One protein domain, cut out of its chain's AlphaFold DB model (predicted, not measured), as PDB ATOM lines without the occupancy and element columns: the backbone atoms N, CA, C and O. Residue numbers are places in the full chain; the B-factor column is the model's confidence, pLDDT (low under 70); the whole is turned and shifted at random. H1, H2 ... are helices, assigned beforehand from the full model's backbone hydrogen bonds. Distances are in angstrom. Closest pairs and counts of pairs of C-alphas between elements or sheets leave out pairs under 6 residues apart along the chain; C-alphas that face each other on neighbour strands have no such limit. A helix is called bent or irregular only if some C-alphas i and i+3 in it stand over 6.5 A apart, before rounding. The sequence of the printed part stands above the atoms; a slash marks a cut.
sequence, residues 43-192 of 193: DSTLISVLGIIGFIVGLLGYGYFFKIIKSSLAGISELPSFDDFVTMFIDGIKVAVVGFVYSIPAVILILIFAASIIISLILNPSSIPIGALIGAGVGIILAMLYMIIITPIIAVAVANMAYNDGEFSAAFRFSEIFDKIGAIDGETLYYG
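AT A GLANCE: This is residues 43 to 192 of the 193 residues of an uncharacterized protein of Methanobacterium bryantii (UniProt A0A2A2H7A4). Picture a flat, loose frame of long helices: the helical hairpin of H2b and H3a runs away from a junction where H1 crosses H2a and H3b packs on both. The short H4 packs on H3b, H5 leaves H3b on another course, and residues 43 to 55 and 182 to 192 stick out as free ends. The printed part has 150 residues with five named helices, H1 to H5 in order, and no named strand; its class is all helix. It is loose, with a radius of gyration of the C-alphas of 20.4 A, and spans 62 by 50 by 26 A.

HOW THE PARTS SIT: Start with H1, residues 44 to 73. With residues 56 to 67 alone it touches H2a, residues 85 to 102, about perpendicular at 87 degrees; the closest C-alphas, of Gly 63 and Gly 92, are 3.7 A apart. H2a is an arm of H2, residues 85 to 123, assigned as one helix by its hydrogen bonds but bent: C-alphas 102 and 105 are 7.2 A apart. The other arm, H2b, residues 105 to 123, has a kink of 26 degrees near residue 113. It forms a helical hairpin with H3a, residues 130 to 149, at a shallow tilt of 7 degrees, opposite ways; look at Ala 106 and Ala 143, whose C-alphas are the closest at 4.6 A. H3a is an arm of H3, residues 130 to 163, likewise assigned as one helix but bent, with C-alphas 149 and 152 at 6.8 A. Its other arm, H3b, residues 152 to 163, touches H1 at a steep tilt of 65 degrees, the closest C-alphas being those of Lys 70 and Ala 162 at 5.1 A. H3b also touches H4, residues 168 to 172, closest at C-alphas 157 and 171, 4.5 A apart. H5, residues 174 to 190, touches H3b with residues 177 to 181 alone, about perpendicular at 75 degrees, closest at C-alphas 157 and 177, 6.3 A apart. Every O i to N i+4 pair is within hydrogen-bond range in H1, H2a, H3a, H3b and H5; H2b has 13 of 15, and H4 has 0 of 1 but 2 of 2 O i to N i+3 pairs.

IN THESE COORDINATES: Find C-alpha 44 at (161.991, 171.178, 102.174); from there H1 runs 43.1 A to C-alpha 73. H2a measures 25.5 A, H2b 27.7 A and H3a 29.1 A. H5 runs 24.6 A to C-alpha 190 at (124.679, 136.865, 129.649).

THE WHOLE: The C-alphas of Ser 126 and Tyr 191 are the farthest apart, at 63.4 A. The printed part has no cut, and the link from H1 to H2 is long, with 11 residues. Look for low confidence at residues 185 to 192, where pLDDT is under 70.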
ATOM      1  N   ASP A  43     165.028 167.944 100.343       71.94
ATOM      2  CA  ASP A  43     164.611 169.315 100.038       71.94
ATOM      3  C   ASP A  43     163.287 169.610 100.762       71.94
ATOM      4  O   ASP A  43     162.336 168.830 100.674       71.94
ATOM      5  N   SER A  44     163.215 170.727 101.493       75.44
ATOM      6  CA  SER A  44     161.991 171.178 102.174       75.44
ATOM      7  C   SER A  44     160.771 171.214 101.238       75.44
ATOM      8  O   SER A  44     159.641 170.938 101.654       75.44
ATOM      9  N   THR A  45     161.009 171.457  99.947       81.25
ATOM     10  CA  THR A  45     160.009 171.405  98.878       81.25
ATOM     11  C   THR A  45     159.521 169.976  98.629       81.25
ATOM     12  O   THR A  45     158.328 169.727  98.510       81.25
ATOM     13  N   LEU A  46     160.428 169.000  98.612       80.88
ATOM     14  CA  LEU A  46     160.087 167.593  98.415       80.88
ATOM     15  C   LEU A  46     159.354 167.018  99.634       80.88
ATOM     16  O   LEU A  46     158.359 166.316  99.469       80.88
ATOM     17  N   ILE A  47     159.779 167.366 100.855       82.94
ATOM     18  CA  ILE A  47     159.087 166.962 102.091       82.94
ATOM     19  C   ILE A  47     157.652 167.503 102.111       82.94
ATOM     20  O   ILE A  47     156.724 166.764 102.433       82.94
ATOM     21  N   SER A  48     157.450 168.775 101.754       79.81
ATOM     22  CA  SER A  48     156.113 169.385 101.741       79.81
ATOM     23  C   SER A  48     155.208 168.791 100.658       79.81
ATOM     24  O   SER A  48     154.059 168.462 100.954       79.81
ATOM     25  N   VAL A  49     155.720 168.558  99.445       84.62
ATOM     26  CA  VAL A  49     154.967 167.889  98.369       84.62
ATOM     27  C   VAL A  49     154.570 166.466  98.770       84.62
ATOM     28  O   VAL A  49     153.398 166.103  98.651       84.62
ATOM     29  N   LEU A  50     155.502 165.669  99.303       86.94
ATOM     30  CA  LEU A  50     155.196 164.323  99.801       86.94
ATOM     31  C   LEU A  50     154.226 164.354 100.988       86.94
ATOM     32  O   LEU A  50     153.379 163.473 101.098       86.94
ATOM     33  N   GLY A  51     154.308 165.378 101.841       87.38
ATOM     34  CA  GLY A  51     153.369 165.602 102.936       87.38
ATOM     35  C   GLY A  51     151.942 165.841 102.444       87.38
ATOM     36  O   GLY A  51     151.014 165.221 102.956       87.38
ATOM     37  N   ILE A  52     151.759 166.674 101.414       87.81
ATOM     38  CA  ILE A  52     150.443 166.927 100.803       87.81
ATOM     39  C   ILE A  52     149.892 165.650 100.160       87.81
ATOM     40  O   ILE A  52     148.733 165.301 100.380       87.81
ATOM     41  N   ILE A  53     150.721 164.924  99.402       89.44
ATOM     42  CA  ILE A  53     150.318 163.651  98.787       89.44
ATOM     43  C   ILE A  53     149.926 162.644  99.874       89.44
ATOM     44  O   ILE A  53     148.854 162.048  99.798       89.44
ATOM     45  N   GLY A  54     150.749 162.493 100.913       89.12
ATOM     46  CA  GLY A  54     150.476 161.611 102.046       89.12
ATOM     47  C   GLY A  54     149.196 161.986 102.791       89.12
ATOM     48  O   GLY A  54     148.432 161.102 103.166       89.12
ATOM     49  N   PHE A  55     148.911 163.280 102.942       87.44
ATOM     50  CA  PHE A  55     147.674 163.764 103.548       87.44
ATOM     51  C   PHE A  55     146.437 163.388 102.720       87.44
ATOM     52  O   PHE A  55     145.473 162.850 103.264       87.44
ATOM     53  N   ILE A  56     146.477 163.596 101.398       89.06
ATOM     54  CA  ILE A  56     145.377 163.226 100.493       89.06
ATOM     55  C   ILE A  56     145.157 161.707 100.497       89.06
ATOM     56  O   ILE A  56     144.024 161.246 100.636       89.06
ATOM     57  N   VAL A  57     146.234 160.923 100.389       91.25
ATOM     58  CA  VAL A  57     146.168 159.453 100.429       91.25
ATOM     59  C   VAL A  57     145.661 158.962 101.787       91.25
ATOM     60  O   VAL A  57     144.858 158.034 101.837       91.25
ATOM     61  N   GLY A  58     146.057 159.608 102.885       90.62
ATOM     62  CA  GLY A  58     145.563 159.309 104.228       90.62
ATOM     63  C   GLY A  58     144.056 159.530 104.367       90.62
ATOM     64  O   GLY A  58     143.360 158.667 104.900       90.62
ATOM     65  N   LEU A  59     143.528 160.635 103.823       93.31
ATOM     66  CA  LEU A  59     142.083 160.888 103.785       93.31
ATOM     67  C   LEU A  59     141.339 159.822 102.976       93.31
ATOM     68  O   LEU A  59     140.325 159.307 103.441       93.31
ATOM     69  N   LEU A  60     141.861 159.433 101.810       93.69
ATOM     70  CA  LEU A  60     141.293 158.323 101.038       93.69
ATOM     71  C   LEU A  60     141.319 157.006 101.826       93.69
ATOM     72  O   LEU A  60     140.344 156.259 101.792       93.69
ATOM     73  N   GLY A  61     142.386 156.748 102.584       93.75
ATOM     74  CA  GLY A  61     142.489 155.598 103.482       93.75
ATOM     75  C   GLY A  61     141.400 155.581 104.558       93.75
ATOM     76  O   GLY A  61     140.748 154.556 104.749       93.75
ATOM     77  N   TYR A  62     141.139 156.717 105.215       94.75
ATOM     78  CA  TYR A  62     140.037 156.836 106.179       94.75
ATOM     79  C   TYR A  62     138.665 156.649 105.530       94.75
ATOM     80  O   TYR A  62     137.802 155.981 106.099       94.75
ATOM     81  N   GLY A  63     138.475 157.187 104.327       95.00
ATOM     82  CA  GLY A  63     137.260 156.992 103.541       95.00
ATOM     83  C   GLY A  63     137.009 155.538 103.173       95.00
ATOM     84  O   GLY A  63     135.897 155.032 103.313       95.00
ATOM     85  N   TYR A  64     138.057 154.840 102.744       96.06
ATOM     86  CA  TYR A  64     137.977 153.421 102.432       96.06
ATOM     87  C   TYR A  64     137.697 152.585 103.685       96.06
ATOM     88  O   TYR A  64     136.831 151.715 103.659       96.06
ATOM     89  N   PHE A  65     138.347 152.898 104.810       94.62
ATOM     90  CA  PHE A  65     138.053 152.259 106.094       94.62
ATOM     91  C   PHE A  65     136.586 152.451 106.501       94.62
ATOM     92  O   PHE A  65     135.922 151.506 106.917       94.62
ATOM     93  N   PHE A  66     136.042 153.651 106.302       96.44
ATOM     94  CA  PHE A  66     134.628 153.920 106.536       96.44
ATOM     95  C   PHE A  66     133.704 153.102 105.621       96.44
ATOM     96  O   PHE A  66     132.701 152.556 106.084       96.44
ATOM     97  N   LYS A  67     134.064 152.953 104.339       95.12
ATOM     98  CA  LYS A  67     133.346 152.089 103.390       95.12
ATOM     99  C   LYS A  67     133.354 150.623 103.838       95.12
ATOM    100  O   LYS A  67     132.316 149.972 103.759       95.12
ATOM    101  N   ILE A  68     134.473 150.126 104.377       94.75
ATOM    102  CA  ILE A  68     134.564 148.777 104.964       94.75
ATOM    103  C   ILE A  68     133.588 148.629 106.135       94.75
ATOM    104  O   ILE A  68     132.862 147.640 106.191       94.75
ATOM    105  N   ILE A  69     133.526 149.610 107.044       95.12
ATOM    106  CA  ILE A  69     132.583 149.574 108.173       95.12
ATOM    107  C   ILE A  69     131.139 149.514 107.662       95.12
ATOM    108  O   ILE A  69     130.373 148.670 108.120       95.12
ATOM    109  N   LYS A  70     130.769 150.358 106.688       94.06
ATOM    110  CA  LYS A  70     129.431 150.334 106.072       94.06
ATOM    111  C   LYS A  70     129.091 148.958 105.494       94.06
ATOM    112  O   LYS A  70     128.029 148.421 105.793       94.06
ATOM    113  N   SER A  71     129.993 148.364 104.714       93.12
ATOM    114  CA  SER A  71     129.781 147.033 104.132       93.12
ATOM    115  C   SER A  71     129.698 145.931 105.187       93.12
ATOM    116  O   SER A  71     128.827 145.071 105.093       93.12
ATOM    117  N   SER A  72     130.525 145.997 106.234       92.25
ATOM    118  CA  SER A  72     130.482 145.048 107.348       92.25
ATOM    119  C   SER A  72     129.165 145.132 108.125       92.25
ATOM    120  O   SER A  72     128.593 144.094 108.452       92.25
ATOM    121  N   LEU A  73     128.647 146.341 108.370       90.88
ATOM    122  CA  LEU A  73     127.340 146.550 109.004       90.88
ATOM    123  C   LEU A  73     126.174 146.102 108.113       90.88
ATOM    124  O   LEU A  73     125.154 145.651 108.625       90.88
ATOM    125  N   ALA A  74     126.334 146.180 106.792       91.56
ATOM    126  CA  ALA A  74     125.379 145.649 105.821       91.56
ATOM    127  C   ALA A  74     125.452 144.115 105.659       91.56
ATOM    128  O   ALA A  74     124.710 143.551 104.859       91.56
ATOM    129  N   GLY A  75     126.345 143.431 106.388       89.75
ATOM    130  CA  GLY A  75     126.528 141.980 106.302       89.75
ATOM    131  C   GLY A  75     127.231 141.512 105.023       89.75
ATOM    132  O   GLY A  75     127.206 140.323 104.708       89.75
ATOM    133  N   ILE A  76     127.860 142.426 104.282       89.56
ATOM    134  CA  ILE A  76     128.640 142.106 103.089       89.56
ATOM    135  C   ILE A  76     130.021 141.641 103.556       89.56
ATOM    136  O   ILE A  76     130.791 142.412 104.126       89.56
ATOM    137  N   SER A  77     130.322 140.365 103.330       84.06
ATOM    138  CA  SER A  77     131.595 139.738 103.712       84.06
ATOM    139  C   SER A  77     132.719 139.965 102.695       84.06
ATOM    140  O   SER A  77     133.880 139.682 102.987       84.06
ATOM    141  N   GLU A  78     132.389 140.480 101.512       88.69
ATOM    142  CA  GLU A  78     133.355 140.845 100.481       88.69
ATOM    143  C   GLU A  78     133.903 142.257 100.714       88.69
ATOM    144  O   GLU A  78     133.190 143.171 101.138       88.69
ATOM    145  N   LEU A  79     135.192 142.442 100.427       88.69
ATOM    146  CA  LEU A  79     135.829 143.753 100.516       88.69
ATOM    147  C   LEU A  79     135.203 144.710  99.488       88.69
ATOM    148  O   LEU A  79     135.078 144.334  98.320       88.69
ATOM    149  N   PRO A  80     134.856 145.950  99.881       90.81
ATOM    150  CA  PRO A  80     134.316 146.927  98.949       90.81
ATOM    151  C   PRO A  80     135.294 147.201  97.809       90.81
ATOM    152  O   PRO A  80     136.506 147.281  98.019       90.81
ATOM    153  N   SER A  81     134.773 147.428  96.606       90.50
ATOM    154  CA  SER A  81     135.582 147.902  95.487       90.50
ATOM    155  C   SER A  81     136.257 149.237  95.821       90.50
ATOM    156  O   SER A  81     135.702 150.102  96.511       90.50
ATOM    157  N   PHE A  82     137.479 149.408  95.319       88.75
ATOM    158  CA  PHE A  82     138.236 150.654  95.425       88.75
ATOM    159  C   PHE A  82     137.875 151.607  94.272       88.75
ATOM    160  O   PHE A  82     138.697 151.930  93.416       88.75
ATOM    161  N   ASP A  83     136.603 151.984  94.218       89.50
ATOM    162  CA  ASP A  83     135.999 152.938  93.285       89.50
ATOM    163  C   ASP A  83     135.450 154.163  94.041       89.50
ATOM    164  O   ASP A  83     135.596 154.271  95.253       89.50
ATOM    165  N   ASP A  84     134.855 155.130  93.342       90.81
ATOM    166  CA  ASP A  84     134.227 156.306  93.969       90.81
ATOM    167  C   ASP A  84     135.149 157.105  94.908       90.81
ATOM    168  O   ASP A  84     134.775 157.511  96.014       90.81
ATOM    169  N   PHE A  85     136.362 157.397  94.432       92.06
ATOM    170  CA  PHE A  85     137.381 158.175  95.149       92.06
ATOM    171  C   PHE A  85     136.865 159.485  95.750       92.06
ATOM    172  O   PHE A  85     137.315 159.887  96.818       92.06
ATOM    173  N   VAL A  86     135.919 160.157  95.085       93.44
ATOM    174  CA  VAL A  86     135.319 161.405  95.582       93.44
ATOM    175  C   VAL A  86     134.505 161.148  96.852       93.44
ATOM    176  O   VAL A  86     134.669 161.864  97.837       93.44
ATOM    177  N   THR A  87     133.677 160.104  96.861       93.75
ATOM    178  CA  THR A  87     132.894 159.704  98.037       93.75
ATOM    179  C   THR A  87     133.814 159.269  99.170       93.75
ATOM    180  O   THR A  87     133.646 159.729 100.296       93.75
ATOM    181  N   MET A  88     134.845 158.469  98.867       94.50
ATOM    182  CA  MET A  88     135.862 158.088  99.852       94.50
ATOM    183  C   MET A  88     136.570 159.314 100.426       94.50
ATOM    184  O   MET A  88     136.741 159.414 101.632       94.50
ATOM    185  N   PHE A  89     136.944 160.283  99.598       94.06
ATOM    186  CA  PHE A  89     137.595 161.497 100.075       94.06
ATOM    187  C   PHE A  89     136.693 162.298 101.026       94.06
ATOM    188  O   PHE A  89     137.139 162.705 102.099       94.06
ATOM    189  N   ILE A  90     135.415 162.480 100.674       96.25
ATOM    190  CA  ILE A  90     134.434 163.189 101.510       96.25
ATOM    191  C   ILE A  90     134.214 162.454 102.837       96.25
ATOM    192  O   ILE A  90     134.254 163.075 103.901       96.25
ATOM    193  N   ASP A  91     134.002 161.141 102.796       96.44
ATOM    194  CA  ASP A  91     133.802 160.343 104.004       96.44
ATOM    195  C   ASP A  91     135.078 160.281 104.859       96.44
ATOM    196  O   ASP A  91     135.007 160.360 106.085       96.44
ATOM    197  N   GLY A  92     136.255 160.268 104.232       95.69
ATOM    198  CA  GLY A  92     137.547 160.388 104.901       95.69
ATOM    199  C   GLY A  92     137.704 161.704 105.657       95.69
ATOM    200  O   GLY A  92     138.138 161.700 106.810       95.69
ATOM    201  N   ILE A  93     137.278 162.825 105.060       96.88
ATOM    202  CA  ILE A  93     137.221 164.121 105.750       96.88
ATOM    203  C   ILE A  93     136.271 164.047 106.945       96.88
ATOM    204  O   ILE A  93     136.649 164.479 108.030       96.88
ATOM    205  N   LYS A  94     135.066 163.481 106.794       96.69
ATOM    206  CA  LYS A  94     134.120 163.346 107.916       96.69
ATOM    207  C   LYS A  94     134.741 162.571 109.077       96.69
ATOM    208  O   LYS A  94     134.712 163.059 110.202       96.69
ATOM    209  N   VAL A  95     135.343 161.410 108.810       97.19
ATOM    210  CA  VAL A  95     136.011 160.587 109.834       97.19
ATOM    211  C   VAL A  95     137.159 161.350 110.497       97.19
ATOM    212  O   VAL A  95     137.263 161.350 111.724       97.19
ATOM    213  N   ALA A  96     137.986 162.049 109.715       96.12
ATOM    214  CA  ALA A  96     139.072 162.866 110.250       96.12
ATOM    215  C   ALA A  96     138.552 163.994 111.158       96.12
ATOM    216  O   ALA A  96     139.105 164.220 112.233       96.12
ATOM    217  N   VAL A  97     137.461 164.665 110.771       97.19
ATOM    218  CA  VAL A  97     136.830 165.713 111.587       97.19
ATOM    219  C   VAL A  97     136.226 165.127 112.864       97.19
ATOM    220  O   VAL A  97     136.385 165.731 113.919       97.19
ATOM    221  N   VAL A  98     135.594 163.949 112.816       97.44
ATOM    222  CA  VAL A  98     135.127 163.252 114.029       97.44
ATOM    223  C   VAL A  98     136.304 163.007 114.971       97.44
ATOM    224  O   VAL A  98     136.269 163.459 116.112       97.44
ATOM    225  N   GLY A  99     137.386 162.386 114.491       95.38
ATOM    226  CA  GLY A  99     138.586 162.164 115.303       95.38
ATOM    227  C   GLY A  99     139.148 163.463 115.894       95.38
ATOM    228  O   GLY A  99     139.471 163.516 117.081       95.38
ATOM    229  N   PHE A 100     139.183 164.537 115.100       95.50
ATOM    230  CA  PHE A 100     139.618 165.855 115.556       95.50
ATOM    231  C   PHE A 100     138.730 166.404 116.682       95.50
ATOM    232  O   PHE A 100     139.249 166.773 117.736       95.50
ATOM    233  N   VAL A 101     137.404 166.405 116.514       97.25
ATOM    234  CA  VAL A 101     136.456 166.891 117.532       97.25
ATOM    235  C   VAL A 101     136.596 166.108 118.841       97.25
ATOM    236  O   VAL A 101     136.660 166.712 119.910       97.25
ATOM    237  N   TYR A 102     136.727 164.782 118.771       96.25
ATOM    238  CA  TYR A 102     136.927 163.942 119.956       96.25
ATOM    239  C   TYR A 102     138.304 164.136 120.614       96.25
ATOM    240  O   TYR A 102     138.456 163.870 121.800       96.25
ATOM    241  N   SER A 103     139.303 164.644 119.888       96.25
ATOM    242  CA  SER A 103     140.625 164.965 120.445       96.25
ATOM    243  C   SER A 103     140.719 166.348 121.100       96.25
ATOM    244  O   SER A 103     141.711 166.630 121.774       96.25
ATOM    245  N   ILE A 104     139.699 167.207 120.956       96.75
ATOM    246  CA  ILE A 104     139.694 168.566 121.527       96.75
ATOM    247  C   ILE A 104     140.050 168.570 123.026       96.75
ATOM    248  O   ILE A 104     140.897 169.377 123.413       96.75
ATOM    249  N   PRO A 105     139.506 167.685 123.886       96.25
ATOM    250  CA  PRO A 105     139.870 167.684 125.302       96.25
ATOM    251  C   PRO A 105     141.354 167.381 125.555       96.25
ATOM    252  O   PRO A 105     141.966 168.032 126.402       96.25
ATOM    253  N   ALA A 106     141.968 166.470 124.791       96.12
ATOM    254  CA  ALA A 106     143.414 166.231 124.860       96.12
ATOM    255  C   ALA A 106     144.218 167.467 124.442       96.12
ATOM    256  O   ALA A 106     145.192 167.818 125.106       96.12
ATOM    257  N   VAL A 107     143.798 168.159 123.378       95.31
ATOM    258  CA  VAL A 107     144.444 169.406 122.941       95.31
ATOM    259  C   VAL A 107     144.342 170.474 124.032       95.31
ATOM    260  O   VAL A 107     145.340 171.115 124.349       95.31
ATOM    261  N   ILE A 108     143.175 170.627 124.662       95.94
ATOM    262  CA  ILE A 108     142.974 171.564 125.776       95.94
ATOM    263  C   ILE A 108     143.905 171.227 126.947       95.94
ATOM    264  O   ILE A 108     144.553 172.128 127.476       95.94
ATOM    265  N   LEU A 109     144.030 169.947 127.322       94.88
ATOM    266  CA  LEU A 109     144.973 169.516 128.359       94.88
ATOM    267  C   LEU A 109     146.408 169.913 128.002       94.88
ATOM    268  O   LEU A 109     147.093 170.534 128.812       94.88
ATOM    269  N   ILE A 110     146.855 169.635 126.777       93.94
ATOM    270  CA  ILE A 110     148.202 170.015 126.340       93.94
ATOM    271  C   ILE A 110     148.394 171.530 126.445       93.94
ATOM    272  O   ILE A 110     149.399 171.967 126.996       93.94
ATOM    273  N   LEU A 111     147.435 172.335 125.981       93.56
ATOM    274  CA  LEU A 111     147.534 173.797 126.016       93.56
ATOM    275  C   LEU A 111     147.594 174.352 127.445       93.56
ATOM    276  O   LEU A 111     148.428 175.214 127.725       93.56
ATOM    277  N   ILE A 112     146.760 173.840 128.357       94.69
ATOM    278  CA  ILE A 112     146.738 174.268 129.764       94.69
ATOM    279  C   ILE A 112     148.098 174.022 130.421       94.69
ATOM    280  O   ILE A 112     148.644 174.905 131.079       94.69
ATOM    281  N   PHE A 113     148.674 172.837 130.226       92.75
ATOM    282  CA  PHE A 113     149.943 172.487 130.859       92.75
ATOM    283  C   PHE A 113     151.152 173.095 130.132       92.75
ATOM    284  O   PHE A 113     152.121 173.490 130.783       92.75
ATOM    285  N   ALA A 114     151.090 173.262 128.808       91.19
ATOM    286  CA  ALA A 114     152.114 173.956 128.026       91.19
ATOM    287  C   ALA A 114     152.187 175.456 128.349       91.19
ATOM    288  O   ALA A 114     153.255 176.056 128.211       91.19
ATOM    289  N   ALA A 115     151.102 176.061 128.850       90.88
ATOM    290  CA  ALA A 115     151.111 177.449 129.309       90.88
ATOM    291  C   ALA A 115     152.189 177.705 130.379       90.88
ATOM    292  O   ALA A 115     152.756 178.793 130.419       90.88
ATOM    293  N   SER A 116     152.544 176.697 131.188       88.38
ATOM    294  CA  SER A 116     153.632 176.804 132.171       88.38
ATOM    295  C   SER A 116     154.994 177.121 131.534       88.38
ATOM    296  O   SER A 116     155.758 177.922 132.081       88.38
ATOM    297  N   ILE A 117     155.279 176.565 130.351       92.50
ATOM    298  CA  ILE A 117     156.488 176.867 129.572       92.50
ATOM    299  C   ILE A 117     156.412 178.293 129.029       92.50
ATOM    300  O   ILE A 117     157.375 179.045 129.160       92.50
ATOM    301  N   ILE A 118     155.267 178.682 128.460       90.81
ATOM    302  CA  ILE A 118     155.074 180.017 127.872       90.81
ATOM    303  C   ILE A 118     155.256 181.103 128.938       90.81
ATOM    304  O   ILE A 118     156.020 182.043 128.738       90.81
ATOM    305  N   ILE A 119     154.616 180.947 130.101       90.94
ATOM    306  CA  ILE A 119     154.754 181.868 131.237       90.94
ATOM    307  C   ILE A 119     156.214 181.924 131.704       90.94
ATOM    308  O   ILE A 119     156.739 183.007 131.957       90.94
ATOM    309  N   SER A 120     156.894 180.777 131.771       91.31
ATOM    310  CA  SER A 120     158.304 180.726 132.169       91.31
ATOM    311  C   SER A 120     159.213 181.487 131.210       91.31
ATOM    312  O   SER A 120     160.081 182.219 131.670       91.31
ATOM    313  N   LEU A 121     158.984 181.372 129.900       92.44
ATOM    314  CA  LEU A 121     159.740 182.102 128.880       92.44
ATOM    315  C   LEU A 121     159.485 183.613 128.924       92.44
ATOM    316  O   LEU A 121     160.393 184.383 128.637       92.44
ATOM    317  N   ILE A 122     158.279 184.049 129.304       93.50
ATOM    318  CA  ILE A 122     157.969 185.476 129.484       93.50
ATOM    319  C   ILE A 122     158.700 186.037 130.710       93.50
ATOM    320  O   ILE A 122     159.256 187.132 130.648       93.50
ATOM    321  N   LEU A 123     158.702 185.297 131.822       92.62
ATOM    322  CA  LEU A 123     159.313 185.746 133.077       92.62
ATOM    323  C   LEU A 123     160.843 185.611 133.078       92.62
ATOM    324  O   LEU A 123     161.524 186.446 133.666       92.62
ATOM    325  N   ASN A 124     161.383 184.572 132.434       89.81
ATOM    326  CA  ASN A 124     162.815 184.269 132.359       89.81
ATOM    327  C   ASN A 124     163.190 183.772 130.945       89.81
ATOM    328  O   ASN A 124     163.331 182.572 130.721       89.81
ATOM    329  N   PRO A 125     163.399 184.676 129.971       89.25
ATOM    330  CA  PRO A 125     163.635 184.294 128.573       89.25
ATOM    331  C   PRO A 125     164.910 183.476 128.325       89.25
ATOM    332  O   PRO A 125     165.038 182.809 127.301       89.25
ATOM    333  N   SER A 126     165.877 183.547 129.239       91.62
ATOM    334  CA  SER A 126     167.188 182.906 129.123       91.62
ATOM    335  C   SER A 126     167.238 181.484 129.686       91.62
ATOM    336  O   SER A 126     168.225 180.784 129.457       91.62
ATOM    337  N   SER A 127     166.213 181.030 130.416       90.31
ATOM    338  CA  SER A 127     166.182 179.676 130.972       90.31
ATOM    339  C   SER A 127     164.761 179.176 131.230       90.31
ATOM    340  O   SER A 127     163.896 179.897 131.715       90.31
ATOM    341  N   ILE A 128     164.520 177.894 130.941       92.94
ATOM    342  CA  ILE A 128     163.263 177.228 131.294       92.94
ATOM    343  C   ILE A 128     163.504 176.437 132.586       92.94
ATOM    344  O   ILE A 128     164.333 175.521 132.588       92.94
ATOM    345  N   PRO A 129     162.810 176.755 133.693       92.00
ATOM    346  CA  PRO A 129     162.965 176.021 134.937       92.00
ATOM    347  C   PRO A 129     162.442 174.592 134.775       92.00
ATOM    348  O   PRO A 129     161.420 174.352 134.127       92.00
ATOM    349  N   ILE A 130     163.101 173.635 135.429       91.06
ATOM    350  CA  ILE A 130     162.748 172.212 135.314       91.06
ATOM    351  C   ILE A 130     161.295 171.925 135.720       91.06
ATOM    352  O   ILE A 130     160.652 171.066 135.128       91.06
ATOM    353  N   GLY A 131     160.739 172.694 136.662       90.88
ATOM    354  CA  GLY A 131     159.336 172.580 137.070       90.88
ATOM    355  C   GLY A 131     158.338 172.862 135.941       90.88
ATOM    356  O   GLY A 131     157.315 172.189 135.862       90.88
ATOM    357  N   ALA A 132     158.647 173.788 135.027       91.81
ATOM    358  CA  ALA A 132     157.797 174.070 133.868       91.81
ATOM    359  C   ALA A 132     157.848 172.938 132.833       91.81
ATOM    360  O   ALA A 132     156.822 172.558 132.274       91.81
ATOM    361  N   LEU A 133     159.028 172.341 132.629       92.50
ATOM    362  CA  LEU A 133     159.179 171.158 131.778       92.50
ATOM    363  C   LEU A 133     158.424 169.954 132.352       92.50
ATOM    364  O   LEU A 133     157.734 169.256 131.614       92.50
ATOM    365  N   ILE A 134     158.509 169.741 133.670       93.06
ATOM    366  CA  ILE A 134     157.753 168.692 134.367       93.06
ATOM    367  C   ILE A 134     156.249 168.938 134.217       93.06
ATOM    368  O   ILE A 134     155.523 168.015 133.861       93.06
ATOM    369  N   GLY A 135     155.783 170.174 134.424       91.44
ATOM    370  CA  GLY A 135     154.377 170.542 134.245       91.44
ATOM    371  C   GLY A 135     153.864 170.213 132.842       91.44
ATOM    372  O   GLY A 135     152.884 169.486 132.698       91.44
ATOM    373  N   ALA A 136     154.563 170.662 131.800       92.94
ATOM    374  CA  ALA A 136     154.204 170.324 130.424       92.94
ATOM    375  C   ALA A 136     154.246 168.809 130.153       92.94
ATOM    376  O   ALA A 136     153.348 168.276 129.502       92.94
ATOM    377  N   GLY A 137     155.246 168.104 130.694       92.75
ATOM    378  CA  GLY A 137     155.367 166.650 130.583       92.75
ATOM    379  C   GLY A 137     154.177 165.903 131.189       92.75
ATOM    380  O   GLY A 137     153.645 164.987 130.563       92.75
ATOM    381  N   VAL A 138     153.697 166.333 132.360       94.06
ATOM    382  CA  VAL A 138     152.479 165.786 132.982       94.06
ATOM    383  C   VAL A 138     151.266 165.996 132.076       94.06
ATOM    384  O   VAL A 138     150.492 165.062 131.874       94.06
ATOM    385  N   GLY A 139     151.126 167.178 131.471       93.62
ATOM    386  CA  GLY A 139     150.048 167.459 130.519       93.62
ATOM    387  C   GLY A 139     150.032 166.510 129.320       93.62
ATOM    388  O   GLY A 139     148.972 166.008 128.947       93.62
ATOM    389  N   ILE A 140     151.206 166.210 128.757       94.50
ATOM    390  CA  ILE A 140     151.348 165.248 127.654       94.50
ATOM    391  C   ILE A 140     150.915 163.849 128.101       94.50
ATOM    392  O   ILE A 140     150.144 163.200 127.396       94.50
ATOM    393  N   ILE A 141     151.351 163.393 129.279       96.25
ATOM    394  CA  ILE A 141     150.977 162.073 129.811       96.25
ATOM    395  C   ILE A 141     149.459 161.973 129.998       96.25
ATOM    396  O   ILE A 141     148.849 160.994 129.573       96.25
ATOM    397  N   LEU A 142     148.825 162.994 130.582       96.88
ATOM    398  CA  LEU A 142     147.373 163.020 130.772       96.88
ATOM    399  C   LEU A 142     146.616 163.016 129.438       96.88
ATOM    400  O   LEU A 142     145.632 162.292 129.295       96.88
ATOM    401  N   ALA A 143     147.091 163.770 128.445       96.44
ATOM    402  CA  ALA A 143     146.513 163.759 127.107       96.44
ATOM    403  C   ALA A 143     146.655 162.384 126.431       96.44
ATOM    404  O   ALA A 143     145.705 161.908 125.814       96.44
ATOM    405  N   MET A 144     147.794 161.703 126.591       95.62
ATOM    406  CA  MET A 144     147.982 160.337 126.088       95.62
ATOM    407  C   MET A 144     147.018 159.346 126.747       95.62
ATOM    408  O   MET A 144     146.393 158.550 126.048       95.62
ATOM    409  N   LEU A 145     146.852 159.419 128.070       97.31
ATOM    410  CA  LEU A 145     145.897 158.584 128.805       97.31
ATOM    411  C   LEU A 145     144.461 158.828 128.335       97.31
ATOM    412  O   LEU A 145     143.723 157.875 128.089       97.31
ATOM    413  N   TYR A 146     144.082 160.092 128.135       97.19
ATOM    414  CA  TYR A 146     142.788 160.439 127.555       97.19
ATOM    415  C   TYR A 146     142.607 159.828 126.158       97.19
ATOM    416  O   TYR A 146     141.562 159.243 125.880       97.19
ATOM    417  N   MET A 147     143.620 159.917 125.289       95.25
ATOM    418  CA  MET A 147     143.532 159.381 123.928       95.25
ATOM    419  C   MET A 147     143.331 157.860 123.910       95.25
ATOM    420  O   MET A 147     142.585 157.351 123.073       95.25
ATOM    421  N   ILE A 148     143.927 157.131 124.857       95.62
ATOM    422  CA  ILE A 148     143.698 155.687 125.016       95.62
ATOM    423  C   ILE A 148     142.221 155.408 125.331       95.62
ATOM    424  O   ILE A 148     141.627 154.513 124.735       95.62
ATOM    425  N   ILE A 149     141.615 156.203 126.216       94.62
ATOM    426  CA  ILE A 149     140.215 156.039 126.637       94.62
ATOM    427  C   ILE A 149     139.240 156.436 125.519       94.62
ATOM    428  O   ILE A 149     138.223 155.776 125.323       94.62
ATOM    429  N   ILE A 150     139.530 157.504 124.771       95.00
ATOM    430  CA  ILE A 150     138.600 158.034 123.765       95.00
ATOM    431  C   ILE A 150     138.620 157.243 122.449       95.00
ATOM    432  O   ILE A 150     137.626 157.232 121.731       95.00
ATOM    433  N   THR A 151     139.719 156.554 122.130       92.88
ATOM    434  CA  THR A 151     139.869 155.777 120.885       92.88
ATOM    435  C   THR A 151     138.741 154.756 120.648       92.88
ATOM    436  O   THR A 151     138.156 154.788 119.562       92.88
ATOM    437  N   PRO A 152     138.364 153.882 121.606       92.00
ATOM    438  CA  PRO A 152     137.233 152.970 121.409       92.00
ATOM    439  C   PRO A 152     135.907 153.717 121.204       92.00
ATOM    440  O   PRO A 152     135.090 153.304 120.386       92.00
ATOM    441  N   ILE A 153     135.716 154.859 121.873       93.38
ATOM    442  CA  ILE A 153     134.517 155.692 121.708       93.38
ATOM    443  C   ILE A 153     134.460 156.271 120.286       93.38
ATOM    444  O   ILE A 153     133.398 156.253 119.671       93.38
ATOM    445  N   ILE A 154     135.592 156.716 119.725       94.69
ATOM    446  CA  ILE A 154     135.676 157.172 118.327       94.69
ATOM    447  C   ILE A 154     135.324 156.034 117.362       94.69
ATOM    448  O   ILE A 154     134.596 156.261 116.398       94.69
ATOM    449  N   ALA A 155     135.795 154.808 117.613       93.38
ATOM    450  CA  ALA A 155     135.467 153.664 116.762       93.38
ATOM    451  C   ALA A 155     133.950 153.399 116.724       93.38
ATOM    452  O   ALA A 155     133.379 153.262 115.641       93.38
ATOM    453  N   VAL A 156     133.279 153.416 117.883       94.00
ATOM    454  CA  VAL A 156     131.814 153.264 117.963       94.00
ATOM    455  C   VAL A 156     131.089 154.469 117.360       94.00
ATOM    456  O   VAL A 156     130.085 154.291 116.679       94.00
ATOM    457  N   ALA A 157     131.604 155.688 117.533       95.62
ATOM    458  CA  ALA A 157     131.055 156.894 116.912       95.62
ATOM    459  C   ALA A 157     131.077 156.811 115.377       95.62
ATOM    460  O   ALA A 157     130.071 157.076 114.717       95.62
ATOM    461  N   VAL A 158     132.205 156.385 114.800       96.50
ATOM    462  CA  VAL A 158     132.345 156.176 113.353       96.50
ATOM    463  C   VAL A 158     131.452 155.024 112.882       96.50
ATOM    464  O   VAL A 158     130.817 155.141 111.836       96.50
ATOM    465  N   ALA A 159     131.316 153.948 113.660       94.25
ATOM    466  CA  ALA A 159     130.363 152.880 113.362       94.25
ATOM    467  C   ALA A 159     128.903 153.365 113.417       94.25
ATOM    468  O   ALA A 159     128.106 153.006 112.553       94.25
ATOM    469  N   ASN A 160     128.549 154.237 114.366       94.88
ATOM    470  CA  ASN A 160     127.220 154.846 114.429       94.88
ATOM    471  C   ASN A 160     126.963 155.744 113.215       94.88
ATOM    472  O   ASN A 160     125.875 155.713 112.644       94.88
ATOM    473  N   MET A 161     127.972 156.498 112.774       96.06
ATOM    474  CA  MET A 161     127.910 157.270 111.534       96.06
ATOM    475  C   MET A 161     127.707 156.370 110.312       96.06
ATOM    476  O   MET A 161     126.914 156.705 109.440       96.06
ATOM    477  N   ALA A 162     128.387 155.223 110.247       95.19
ATOM    478  CA  ALA A 162     128.222 154.256 109.164       95.19
ATOM    479  C   ALA A 162     126.823 153.623 109.155       95.19
ATOM    480  O   ALA A 162     126.237 153.486 108.087       95.19
ATOM    481  N   TYR A 163     126.289 153.294 110.335       93.31
ATOM    482  CA  TYR A 163     124.944 152.739 110.510       93.31
ATOM    483  C   TYR A 163     123.836 153.714 110.087       93.31
ATOM    484  O   TYR A 163     122.803 153.292 109.585       93.31
ATOM    485  N   ASN A 164     124.060 155.019 110.263       93.88
ATOM    486  CA  ASN A 164     123.146 156.084 109.841       93.88
ATOM    487  C   ASN A 164     123.577 156.671 108.480       93.88
ATOM    488  O   ASN A 164     123.746 157.882 108.347       93.88
ATOM    489  N   ASP A 165     123.860 155.815 107.494       90.75
ATOM    490  CA  ASP A 165     124.155 156.169 106.092       90.75
ATOM    491  C   ASP A 165     125.303 157.173 105.839       90.75
ATOM    492  O   ASP A 165     125.535 157.632 104.716       90.75
ATOM    493  N   GLY A 166     126.148 157.459 106.828       89.31
ATOM    494  CA  GLY A 166     127.205 158.469 106.730       89.31
ATOM    495  C   GLY A 166     126.775 159.884 107.114       89.31
ATOM    496  O   GLY A 166     127.448 160.846 106.719       89.31
ATOM    497  N   GLU A 167     125.689 160.021 107.880       93.75
ATOM    498  CA  GLU A 167     125.300 161.267 108.537       93.75
ATOM    499  C   GLU A 167     126.362 161.714 109.546       93.75
ATOM    500  O   GLU A 167     126.527 161.130 110.615       93.75
ATOM    501  N   PHE A 168     127.054 162.814 109.247       91.25
ATOM    502  CA  PHE A 168     128.137 163.330 110.089       91.25
ATOM    503  C   PHE A 168     127.710 163.587 111.546       91.25
ATOM    504  O   PHE A 168     128.442 163.260 112.477       91.25
ATOM    505  N   SER A 169     126.502 164.113 111.768       92.75
ATOM    506  CA  SER A 169     125.965 164.361 113.112       92.75
ATOM    507  C   SER A 169     125.730 163.089 113.929       92.75
ATOM    508  O   SER A 169     125.742 163.154 115.157       92.75
ATOM    509  N   ALA A 170     125.530 161.934 113.282       94.12
ATOM    510  CA  ALA A 170     125.316 160.666 113.979       94.12
ATOM    511  C   ALA A 170     126.560 160.213 114.761       94.12
ATOM    512  O   ALA A 170     126.430 159.538 115.782       94.12
ATOM    513  N   ALA A 171     127.753 160.662 114.358       94.00
ATOM    514  CA  ALA A 171     128.983 160.429 115.107       94.00
ATOM    515  C   ALA A 171     128.990 161.096 116.492       94.00
ATOM    516  O   ALA A 171     129.781 160.707 117.335       94.00
ATOM    517  N   PHE A 172     128.123 162.081 116.749       94.56
ATOM    518  CA  PHE A 172     128.091 162.842 118.005       94.56
ATOM    519  C   PHE A 172     126.829 162.583 118.834       94.56
ATOM    520  O   PHE A 172     126.557 163.292 119.803       94.56
ATOM    521  N   ARG A 173     126.033 161.571 118.476       93.50
ATOM    522  CA  ARG A 173     124.859 161.161 119.257       93.50
ATOM    523  C   ARG A 173     125.304 160.317 120.451       93.50
ATOM    524  O   ARG A 173     125.161 159.100 120.463       93.50
ATOM    525  N   PHE A 174     125.884 160.983 121.449       86.69
ATOM    526  CA  PHE A 174     126.534 160.338 122.593       86.69
ATOM    527  C   PHE A 174     125.629 159.355 123.339       86.69
ATOM    528  O   PHE A 174     126.109 158.294 123.716       86.69
ATOM    529  N   SER A 175     124.339 159.662 123.513       81.75
ATOM    530  CA  SER A 175     123.389 158.744 124.156       81.75
ATOM    531  C   SER A 175     123.302 157.407 123.415       81.75
ATOM    532  O   SER A 175     123.540 156.370 124.016       81.75
ATOM    533  N   GLU A 176     123.091 157.434 122.094       84.69
ATOM    534  CA  GLU A 176     123.043 156.218 121.267       84.69
ATOM    535  C   GLU A 176     124.364 155.435 121.325       84.69
ATOM    536  O   GLU A 176     124.368 154.208 121.353       84.69
ATOM    537  N   ILE A 177     125.496 156.144 121.333       86.38
ATOM    538  CA  ILE A 177     126.831 155.537 121.387       86.38
ATOM    539  C   ILE A 177     127.050 154.827 122.728       86.38
ATOM    540  O   ILE A 177     127.490 153.679 122.737       86.38
ATOM    541  N   PHE A 178     126.736 155.480 123.848       82.88
ATOM    542  CA  PHE A 178     126.895 154.887 125.177       82.88
ATOM    543  C   PHE A 178     125.914 153.735 125.420       82.88
ATOM    544  O   PHE A 178     126.320 152.731 126.002       82.88
ATOM    545  N   ASP A 179     124.683 153.820 124.908       86.56
ATOM    546  CA  ASP A 179     123.712 152.722 124.972       86.56
ATOM    547  C   ASP A 179     124.216 151.487 124.207       86.56
ATOM    548  O   ASP A 179     124.169 150.369 124.720       86.56
ATOM    549  N   LYS A 180     124.772 151.683 123.001       81.44
ATOM    550  CA  LYS A 180     125.368 150.598 122.201       81.44
ATOM    551  C   LYS A 180     126.569 149.955 122.892       81.44
ATOM    552  O   LYS A 180     126.703 148.737 122.849       81.44
ATOM    553  N   ILE A 181     127.425 150.748 123.536       80.88
ATOM    554  CA  ILE A 181     128.556 150.228 124.319       80.88
ATOM    555  C   ILE A 181     128.041 149.400 125.507       80.88
ATOM    556  O   ILE A 181     128.498 148.279 125.709       80.88
ATOM    557  N   GLY A 182     127.049 149.908 126.243       75.38
ATOM    558  CA  GLY A 182     126.460 149.199 127.383       75.38
ATOM    559  C   GLY A 182     125.762 147.888 127.003       75.38
ATOM    560  O   GLY A 182     125.800 146.928 127.771       75.38
ATOM    561  N   ALA A 183     125.167 147.812 125.809       80.62
ATOM    562  CA  ALA A 183     124.554 146.586 125.301       80.62
ATOM    563  C   ALA A 183     125.584 145.476 125.018       80.62
ATOM    564  O   ALA A 183     125.331 144.317 125.344       80.62
ATOM    565  N   ILE A 184     126.757 145.826 124.473       75.50
ATOM    566  CA  ILE A 184     127.846 144.870 124.197       75.50
ATOM    567  C   ILE A 184     128.369 144.253 125.502       75.50
ATOM    568  O   ILE A 184     128.552 143.035 125.584       75.50
ATOM    569  N   ASP A 185     128.550 145.065 126.544       68.25
ATOM    570  CA  ASP A 185     128.955 144.570 127.864       68.25
ATOM    571  C   ASP A 185     127.878 143.657 128.477       68.25
ATOM    572  O   ASP A 185     128.196 142.618 129.059       68.25
ATOM    573  N   GLY A 186     126.597 143.996 128.295       61.22
ATOM    574  CA  GLY A 186     125.467 143.183 128.744       61.22
ATOM    575  C   GLY A 186     125.416 141.801 128.085       61.22
ATOM    576  O   GLY A 186     125.372 140.792 128.785       61.22
ATOM    577  N   GLU A 187     125.466 141.715 126.755       60.84
ATOM    578  CA  GLU A 187     125.411 140.425 126.045       60.84
ATOM    579  C   GLU A 187     126.614 139.525 126.359       60.84
ATOM    580  O   GLU A 187     126.455 138.309 126.507       60.84
ATOM    581  N   THR A 188     127.798 140.113 126.555       58.31
ATOM    582  CA  THR A 188     129.009 139.372 126.938       58.31
ATOM    583  C   THR A 188     128.881 138.750 128.338       58.31
ATOM    584  O   THR A 188     129.405 137.665 128.583       58.31
ATOM    585  N   LEU A 189     128.135 139.388 129.251       54.28
ATOM    586  CA  LEU A 189     127.855 138.872 130.598       54.28
ATOM    587  C   LEU A 189     126.749 137.802 130.629       54.28
ATOM    588  O   LEU A 189     126.770 136.948 131.511       54.28
ATOM    589  N   TYR A 190     125.796 137.825 129.691       53.34
ATOM    590  CA  TYR A 190     124.679 136.865 129.649       53.34
ATOM    591  C   TYR A 190     124.990 135.565 128.890       53.34
ATOM    592  O   TYR A 190     124.382 134.539 129.191       53.34
ATOM    593  N   TYR A 191     125.931 135.584 127.943       55.53
ATOM    594  CA  TYR A 191     126.336 134.398 127.167       55.53
ATOM    595  C   TYR A 191     127.751 133.889 127.499       55.53
ATOM    596  O   TYR A 191     128.231 132.941 126.880       55.53
ATOM    597  N   GLY A 192     128.409 134.495 128.491       54.28
ATOM    598  CA  GLY A 192     129.700 134.077 129.035       54.28
ATOM    599  C   GLY A 192     129.585 133.239 130.315       54.28
ATOM    600  O   GLY A 192     130.140 133.633 131.338       54.28
TER     601      GLY A 192